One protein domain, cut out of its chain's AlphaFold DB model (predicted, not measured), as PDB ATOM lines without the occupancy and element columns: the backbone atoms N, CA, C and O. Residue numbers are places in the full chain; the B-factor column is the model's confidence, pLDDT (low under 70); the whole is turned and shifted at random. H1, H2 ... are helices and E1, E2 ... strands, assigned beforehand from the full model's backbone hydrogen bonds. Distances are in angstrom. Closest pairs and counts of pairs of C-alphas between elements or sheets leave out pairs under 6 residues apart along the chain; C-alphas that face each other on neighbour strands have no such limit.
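Overview. This is residues 83 to 139 of the 139 residues of a protein of Brassica napus (UniProt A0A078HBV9). Two short strands, E1 and E2, lie side by side as a small parallel sheet, and helices H1 and H2 meet at a corner. Residues 83 to 95 run along the outside. The printed part has 57 residues, under half in named elements, ordered H1, E1, H2, E2: mixed class. It is compact and rounded, with radius of gyration of the C-alphas 10.5 A and spans 25 by 22 by 20 A.

Arrangement. Start at E1, residues 114 to 117, and E2, residues 135 to 138: parallel at 21 degrees, with N 116 and O 136 2.9 A apart, within hydrogen-bond range. With H2, residues 123 to 129, between them, they form a strand-helix-strand unit, two parallel neighbours joined through a helix, its crossover right-handed. H2 touches H1, residues 96 to 105; their closest C-alphas, Lys 96 and Ser 128, are 4.8 A apart. Their lines are only just about perpendicular, at 72 degrees. H1 and E2 are apart. Every O i to N i+4 pair in H1 and H2 is within hydrogen-bond range.

Along the chain. Find C-alpha 96 at (-18.053, -19.844, 23.657); H1 runs 14.3 A from there. E1, H2 and E2 each measure 10.0 A; E2 ends at C-alpha 138, (-27.859, -4.901, 28.643).

Size, cuts and confidence. The C-alphas farthest apart, Glu 92 and Gly 112, are 26.6 A apart. The printed part has no cut, and no link is long. Residues 110, 133 and 139 have pLDDT under 70.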
ATOM      1  N   VAL A  83     -22.143  -1.255  14.986       81.44
ATOM      2  CA  VAL A  83     -23.491  -1.750  14.697       81.44
ATOM      3  C   VAL A  83     -23.367  -3.076  13.962       81.44
ATOM      4  O   VAL A  83     -22.755  -3.163  12.899       81.44
ATOM      5  N   VAL A  84     -23.948  -4.119  14.543       81.62
ATOM      6  CA  VAL A  84     -23.914  -5.478  14.006       81.62
ATOM      7  C   VAL A  84     -25.322  -5.856  13.563       81.62
ATOM      8  O   VAL A  84     -26.288  -5.577  14.271       81.62
ATOM      9  N   LYS A  85     -25.442  -6.489  12.389       81.88
ATOM     10  CA  LYS A  85     -26.720  -7.057  11.942       81.88
ATOM     11  C   LYS A  85     -27.198  -8.134  12.909       81.88
ATOM     12  O   LYS A  85     -26.398  -8.828  13.534       81.88
ATOM     13  N   GLU A  86     -28.511  -8.286  12.983       76.62
ATOM     14  CA  GLU A  86     -29.150  -9.317  13.786       76.62
ATOM     15  C   GLU A  86     -28.592 -10.707  13.446       76.62
ATOM     16  O   GLU A  86     -28.446 -11.073  12.279       76.62
ATOM     17  N   PHE A  87     -28.217 -11.461  14.480       78.69
ATOM     18  CA  PHE A  87     -27.576 -12.775  14.349       78.69
ATOM     19  C   PHE A  87     -28.357 -13.883  15.070       78.69
ATOM     20  O   PHE A  87     -27.793 -14.919  15.437       78.69
ATOM     21  N   ILE A  88     -29.658 -13.666  15.264       73.19
ATOM     22  CA  ILE A  88     -30.583 -14.645  15.845       73.19
ATOM     23  C   ILE A  88     -30.571 -15.917  14.986       73.19
ATOM     24  O   ILE A  88     -30.603 -15.851  13.757       73.19
ATOM     25  N   GLY A  89     -30.461 -17.084  15.623       75.62
ATOM     26  CA  GLY A  89     -30.443 -18.378  14.931       75.62
ATOM     27  C   GLY A  89     -29.078 -18.808  14.379       75.62
ATOM     28  O   GLY A  89     -28.935 -19.932  13.908       75.62
ATOM     29  N   MET A  90     -28.027 -17.986  14.502       76.56
ATOM     30  CA  MET A  90     -26.653 -18.396  14.150       76.56
ATOM     31  C   MET A  90     -26.054 -19.411  15.146       76.56
ATOM     32  O   MET A  90     -25.014 -20.029  14.881       76.56
ATOM     33  N   PHE A  91     -26.686 -19.583  16.310       79.69
ATOM     34  CA  PHE A  91     -26.194 -20.401  17.414       79.69
ATOM     35  C   PHE A  91     -27.144 -21.559  17.750       79.69
ATOM     36  O   PHE A  91     -27.772 -21.557  18.797       79.69
ATOM     37  N   GLU A  92     -27.150 -22.621  16.939       78.81
ATOM     38  CA  GLU A  92     -27.909 -23.858  17.241       78.81
ATOM     39  C   GLU A  92     -27.543 -24.505  18.592       78.81
ATOM     40  O   GLU A  92     -28.346 -25.198  19.212       78.81
ATOM     41  N   LYS A  93     -26.292 -24.329  19.042       84.19
ATOM     42  CA  LYS A  93     -25.785 -24.835  20.327       84.19
ATOM     43  C   LYS A  93     -24.950 -23.758  21.019       84.19
ATOM     44  O   LYS A  93     -24.131 -23.119  20.344       84.19
ATOM     45  N   PRO A  94     -25.044 -23.609  22.354       84.25
ATOM     46  CA  PRO A  94     -24.260 -22.620  23.080       84.25
ATOM     47  C   PRO A  94     -22.770 -22.988  23.038       84.25
ATOM     48  O   PRO A  94     -22.341 -24.003  23.590       84.25
ATOM     49  N   ARG A  95     -21.955 -22.178  22.349       86.12
ATOM     50  CA  ARG A  95     -20.512 -22.410  22.177       86.12
ATOM     51  C   ARG A  95     -19.721 -21.109  22.306       86.12
ATOM     52  O   ARG A  95     -19.693 -20.293  21.388       86.12
ATOM     53  N   LYS A  96     -18.947 -20.991  23.393       88.25
ATOM     54  CA  LYS A  96     -18.053 -19.844  23.657       88.25
ATOM     55  C   LYS A  96     -17.031 -19.601  22.537       88.25
ATOM     56  O   LYS A  96     -16.769 -18.452  22.210       88.25
ATOM     57  N   LYS A  97     -16.472 -20.660  21.934       87.50
ATOM     58  CA  LYS A  97     -15.481 -20.533  20.844       87.50
ATOM     59  C   LYS A  97     -16.063 -19.803  19.629       87.50
ATOM     60  O   LYS A  97     -15.504 -18.801  19.214       87.50
ATOM     61  N   LYS A  98     -17.246 -20.227  19.163       86.69
ATOM     62  CA  LYS A  98     -17.950 -19.570  18.048       86.69
ATOM     63  C   LYS A  98     -18.225 -18.090  18.337       86.69
ATOM     64  O   LYS A  98     -18.063 -17.254  17.460       86.69
ATOM     65  N   PHE A  99     -18.606 -17.770  19.575       85.50
ATOM     66  CA  PHE A  99     -18.858 -16.391  19.991       85.50
ATOM     67  C   PHE A  99     -17.575 -15.542  20.030       85.50
ATOM     68  O   PHE A  99     -17.572 -14.388  19.609       85.50
ATOM     69  N   LEU A 100     -16.459 -16.122  20.480       86.31
ATOM     70  CA  LEU A 100     -15.152 -15.465  20.470       86.31
ATOM     71  C   LEU A 100     -14.658 -15.190  19.045       86.31
ATOM     72  O   LEU A 100     -14.124 -14.117  18.775       86.31
ATOM     73  N   ASP A 101     -14.863 -16.142  18.139       87.81
ATOM     74  CA  ASP A 101     -14.506 -15.992  16.729       87.81
ATOM     75  C   ASP A 101     -15.364 -14.913  16.051       87.81
ATOM     76  O   ASP A 101     -14.846 -14.130  15.258       87.81
ATOM     77  N   ALA A 102     -16.651 -14.810  16.406       85.88
ATOM     78  CA  ALA A 102     -17.524 -13.727  15.954       85.88
ATOM     79  C   ALA A 102     -17.041 -12.350  16.442       85.88
ATOM     80  O   ALA A 102     -16.933 -11.430  15.638       85.88
ATOM     81  N   MET A 103     -16.654 -12.221  17.716       84.56
ATOM     82  CA  MET A 103     -16.090 -10.967  18.239       84.56
ATOM     83  C   MET A 103     -14.814 -10.546  17.510       84.56
ATOM     84  O   MET A 103     -14.688  -9.385  17.130       84.56
ATOM     85  N   LYS A 104     -13.907 -11.491  17.236       87.31
ATOM     86  CA  LYS A 104     -12.692 -11.207  16.456       87.31
ATOM     87  C   LYS A 104     -13.012 -10.730  15.039       87.31
ATOM     88  O   LYS A 104     -12.350  -9.824  14.549       87.31
ATOM     89  N   ARG A 105     -14.032 -11.305  14.391       86.81
ATOM     90  CA  ARG A 105     -14.490 -10.867  13.057       86.81
ATOM     91  C   ARG A 105     -15.040  -9.442  13.067       86.81
ATOM     92  O   ARG A 105     -14.898  -8.747  12.071       86.81
ATOM     93  N   TRP A 106     -15.637  -9.012  14.174       85.12
ATOM     94  CA  TRP A 106     -16.110  -7.638  14.358       85.12
ATOM     95  C   TRP A 106     -15.020  -6.679  14.848       85.12
ATOM     96  O   TRP A 106     -15.312  -5.514  15.078       85.12
ATOM     97  N   GLY A 107     -13.776  -7.143  15.021       80.62
ATOM     98  CA  GLY A 107     -12.682  -6.310  15.524       80.62
ATOM     99  C   GLY A 107     -12.801  -5.964  17.011       80.62
ATOM    100  O   GLY A 107     -12.176  -5.015  17.470       80.62
ATOM    101  N   LEU A 108     -13.603  -6.717  17.771       81.12
ATOM    102  CA  LEU A 108     -13.738  -6.543  19.214       81.12
ATOM    103  C   LEU A 108     -12.690  -7.382  19.942       81.12
ATOM    104  O   LEU A 108     -12.665  -8.614  19.829       81.12
ATOM    105  N   ASP A 109     -11.871  -6.722  20.756       76.19
ATOM    106  CA  ASP A 109     -10.898  -7.407  21.593       76.19
ATOM    107  C   ASP A 109     -11.573  -8.061  22.808       76.19
ATOM    108  O   ASP A 109     -12.154  -7.375  23.652       76.19
ATOM    109  N   PRO A 110     -11.436  -9.385  22.998       68.31
ATOM    110  CA  PRO A 110     -12.075 -10.106  24.103       68.31
ATOM    111  C   PRO A 110     -11.439  -9.828  25.472       68.31
ATOM    112  O   PRO A 110     -11.911 -10.349  26.483       68.31
ATOM    113  N   LYS A 111     -10.339  -9.067  25.496       72.38
ATOM    114  CA  LYS A 111      -9.668  -8.587  26.710       72.38
ATOM    115  C   LYS A 111     -10.167  -7.201  27.142       72.38
ATOM    116  O   LYS A 111      -9.919  -6.796  28.276       72.38
ATOM    117  N   GLY A 112     -10.831  -6.469  26.248       76.38
ATOM    118  CA  GLY A 112     -11.433  -5.175  26.547       76.38
ATOM    119  C   GLY A 112     -12.776  -5.332  27.256       76.38
ATOM    120  O   GLY A 112     -13.450  -6.352  27.116       76.38
ATOM    121  N   LYS A 113     -13.173  -4.315  28.030       79.56
ATOM    122  CA  LYS A 113     -14.539  -4.224  28.560       79.56
ATOM    123  C   LYS A 113     -15.471  -3.858  27.408       79.56
ATOM    124  O   LYS A 113     -15.366  -2.757  26.879       79.56
ATOM    125  N   THR A 114     -16.392  -4.754  27.075       80.50
ATOM    126  CA  THR A 114     -17.314  -4.570  25.949       80.50
ATOM    127  C   THR A 114     -18.751  -4.695  26.429       80.50
ATOM    128  O   THR A 114     -19.084  -5.582  27.226       80.50
ATOM    129  N   ILE A 115     -19.601  -3.793  25.943       83.25
ATOM    130  CA  ILE A 115     -21.030  -3.767  26.237       83.25
ATOM    131  C   ILE A 115     -21.786  -4.137  24.962       83.25
ATOM    132  O   ILE A 115     -21.565  -3.536  23.916       83.25
ATOM    133  N   PHE A 116     -22.682  -5.117  25.061       83.12
ATOM    134  CA  PHE A 116     -23.668  -5.412  24.026       83.12
ATOM    135  C   PHE A 116     -25.026  -4.864  24.454       83.12
ATOM    136  O   PHE A 116     -25.509  -5.201  25.537       83.12
ATOM    137  N   LEU A 117     -25.624  -4.043  23.593       82.94
ATOM    138  CA  LEU A 117     -26.991  -3.547  23.726       82.94
ATOM    139  C   LEU A 117     -27.863  -4.337  22.742       82.94
ATOM    140  O   LEU A 117     -27.625  -4.277  21.537       82.94
ATOM    141  N   MET A 118     -28.807  -5.126  23.248       79.56
ATOM    142  CA  MET A 118     -29.689  -5.980  22.442       79.56
ATOM    143  C   MET A 118     -31.114  -5.850  22.968       79.56
ATOM    144  O   MET A 118     -31.293  -5.741  24.175       79.56
ATOM    145  N   VAL A 119     -32.105  -5.867  22.075       79.31
ATOM    146  CA  VAL A 119     -33.527  -5.839  22.466       79.31
ATOM    147  C   VAL A 119     -33.978  -7.227  22.911       79.31
ATOM    148  O   VAL A 119     -34.525  -7.378  23.994       79.31
ATOM    149  N   ASP A 120     -33.660  -8.247  22.114       74.81
ATOM    150  CA  ASP A 120     -33.940  -9.642  22.431       74.81
ATOM    151  C   ASP A 120     -32.648 -10.452  22.498       74.81
ATOM    152  O   ASP A 120     -31.752 -10.330  21.657       74.81
ATOM    153  N   VAL A 121     -32.546 -11.302  23.521       74.94
ATOM    154  CA  VAL A 121     -31.378 -12.159  23.736       74.94
ATOM    155  C   VAL A 121     -31.794 -13.616  23.611       74.94
ATOM    156  O   VAL A 121     -32.416 -14.183  24.507       74.94
ATOM    157  N   GLU A 122     -31.363 -14.258  22.524       82.00
ATOM    158  CA  GLU A 122     -31.511 -15.702  22.347       82.00
ATOM    159  C   GLU A 122     -30.795 -16.461  23.482       82.00
ATOM    160  O   GLU A 122     -29.648 -16.160  23.838       82.00
ATOM    161  N   GLU A 123     -31.431 -17.497  24.033       81.75
ATOM    162  CA  GLU A 123     -30.908 -18.250  25.181       81.75
ATOM    163  C   GLU A 123     -29.511 -18.849  24.906       81.75
ATOM    164  O   GLU A 123     -28.632 -18.877  25.779       81.75
ATOM    165  N   ASN A 124     -29.262 -19.267  23.664       84.44
ATOM    166  CA  ASN A 124     -27.979 -19.817  23.229       84.44
ATOM    167  C   ASN A 124     -26.863 -18.767  23.229       84.44
ATOM    168  O   ASN A 124     -25.734 -19.052  23.656       84.44
ATOM    169  N   VAL A 125     -27.174 -17.538  22.812       83.00
ATOM    170  CA  VAL A 125     -26.264 -16.387  22.895       83.00
ATOM    171  C   VAL A 125     -26.041 -16.027  24.360       83.00
ATOM    172  O   VAL A 125     -24.899 -15.824  24.787       83.00
ATOM    173  N   ALA A 126     -27.106 -16.055  25.169       83.44
ATOM    174  CA  ALA A 126     -27.026 -15.735  26.581       83.44
ATOM    175  C   ALA A 126     -26.058 -16.655  27.337       83.44
ATOM    176  O   ALA A 126     -25.193 -16.172  28.079       83.44
ATOM    177  N   LYS A 127     -26.179 -17.969  27.109       84.50
ATOM    178  CA  LYS A 127     -25.319 -19.015  27.682       84.50
ATOM    179  C   LYS A 127     -23.886 -18.935  27.155       84.50
ATOM    180  O   LYS A 127     -22.942 -19.077  27.932       84.50
ATOM    181  N   SER A 128     -23.707 -18.652  25.862       83.62
ATOM    182  CA  SER A 128     -22.378 -18.558  25.233       83.62
ATOM    183  C   SER A 128     -21.540 -17.400  25.773       83.62
ATOM    184  O   SER A 128     -20.317 -17.515  25.878       83.62
ATOM    185  N   SER A 129     -22.195 -16.301  26.146       80.44
ATOM    186  CA  SER A 129     -21.529 -15.075  26.577       80.44
ATOM    187  C   SER A 129     -21.310 -14.985  28.098       80.44
ATOM    188  O   SER A 129     -20.533 -14.149  28.550       80.44
ATOM    189  N   ARG A 130     -21.980 -15.827  28.907       80.12
ATOM    190  CA  ARG A 130     -21.958 -15.758  30.386       80.12
ATOM    191  C   ARG A 130     -20.558 -15.931  30.981       80.12
ATOM    192  O   ARG A 130     -20.253 -15.346  32.011       80.12
ATOM    193  N   ASN A 131     -19.710 -16.727  30.334       78.62
ATOM    194  CA  ASN A 131     -18.372 -17.066  30.823       78.62
ATOM    195  C   ASN A 131     -17.271 -16.144  30.256       78.62
ATOM    196  O   ASN A 131     -16.146 -16.581  29.989       78.62
ATOM    197  N   ILE A 132     -17.608 -14.885  29.974       79.38
ATOM    198  CA  ILE A 132     -16.680 -13.863  29.482       79.38
ATOM    199  C   ILE A 132     -16.699 -12.725  30.497       79.38
ATOM    200  O   ILE A 132     -17.622 -11.919  30.511       79.38
ATOM    201  N   GLY A 133     -15.694 -12.684  31.378       67.19
ATOM    202  CA  GLY A 133     -15.692 -11.785  32.540       67.19
ATOM    203  C   GLY A 133     -15.733 -10.290  32.201       67.19
ATOM    204  O   GLY A 133     -16.173  -9.489  33.019       67.19
ATOM    205  N   MET A 134     -15.312  -9.913  30.992       74.00
ATOM    206  CA  MET A 134     -15.275  -8.523  30.528       74.00
ATOM    207  C   MET A 134     -16.517  -8.101  29.736       74.00
ATOM    208  O   MET A 134     -16.628  -6.937  29.355       74.00
ATOM    209  N   LEU A 135     -17.457  -9.023  29.504       77.19
ATOM    210  CA  LEU A 135     -18.640  -8.762  28.703       77.19
ATOM    211  C   LEU A 135     -19.853  -8.437  29.566       77.19
ATOM    212  O   LEU A 135     -20.256  -9.231  30.420       77.19
ATOM    213  N   ARG A 136     -20.489  -7.297  29.291       78.19
ATOM    214  CA  ARG A 136     -21.784  -6.937  29.873       78.19
ATOM    215  C   ARG A 136     -22.833  -6.885  28.772       78.19
ATOM    216  O   ARG A 136     -22.626  -6.259  27.742       78.19
ATOM    217  N   LYS A 137     -23.947  -7.578  28.986       75.44
ATOM    218  CA  LYS A 137     -25.131  -7.479  28.131       75.44
ATOM    219  C   LYS A 137     -26.157  -6.645  28.869       75.44
ATOM    220  O   LYS A 137     -26.386  -6.899  30.052       75.44
ATOM    221  N   LEU A 138     -26.734  -5.686  28.173       73.38
ATOM    222  CA  LEU A 138     -27.859  -4.901  28.643       73.38
ATOM    223  C   LEU A 138     -29.046  -5.276  27.751       73.38
ATOM    224  O   LEU A 138     -28.896  -5.303  26.528       73.38
ATOM    225  N   THR A 139     -30.149  -5.644  28.400       63.28
ATOM    226  CA  THR A 139     -31.443  -6.007  27.797       63.28
ATOM    227  C   THR A 139     -32.482  -5.076  28.387       63.28
ATOM    228  O   THR A 139     -32.286  -4.724  29.577       63.28
TER     229      THR A 139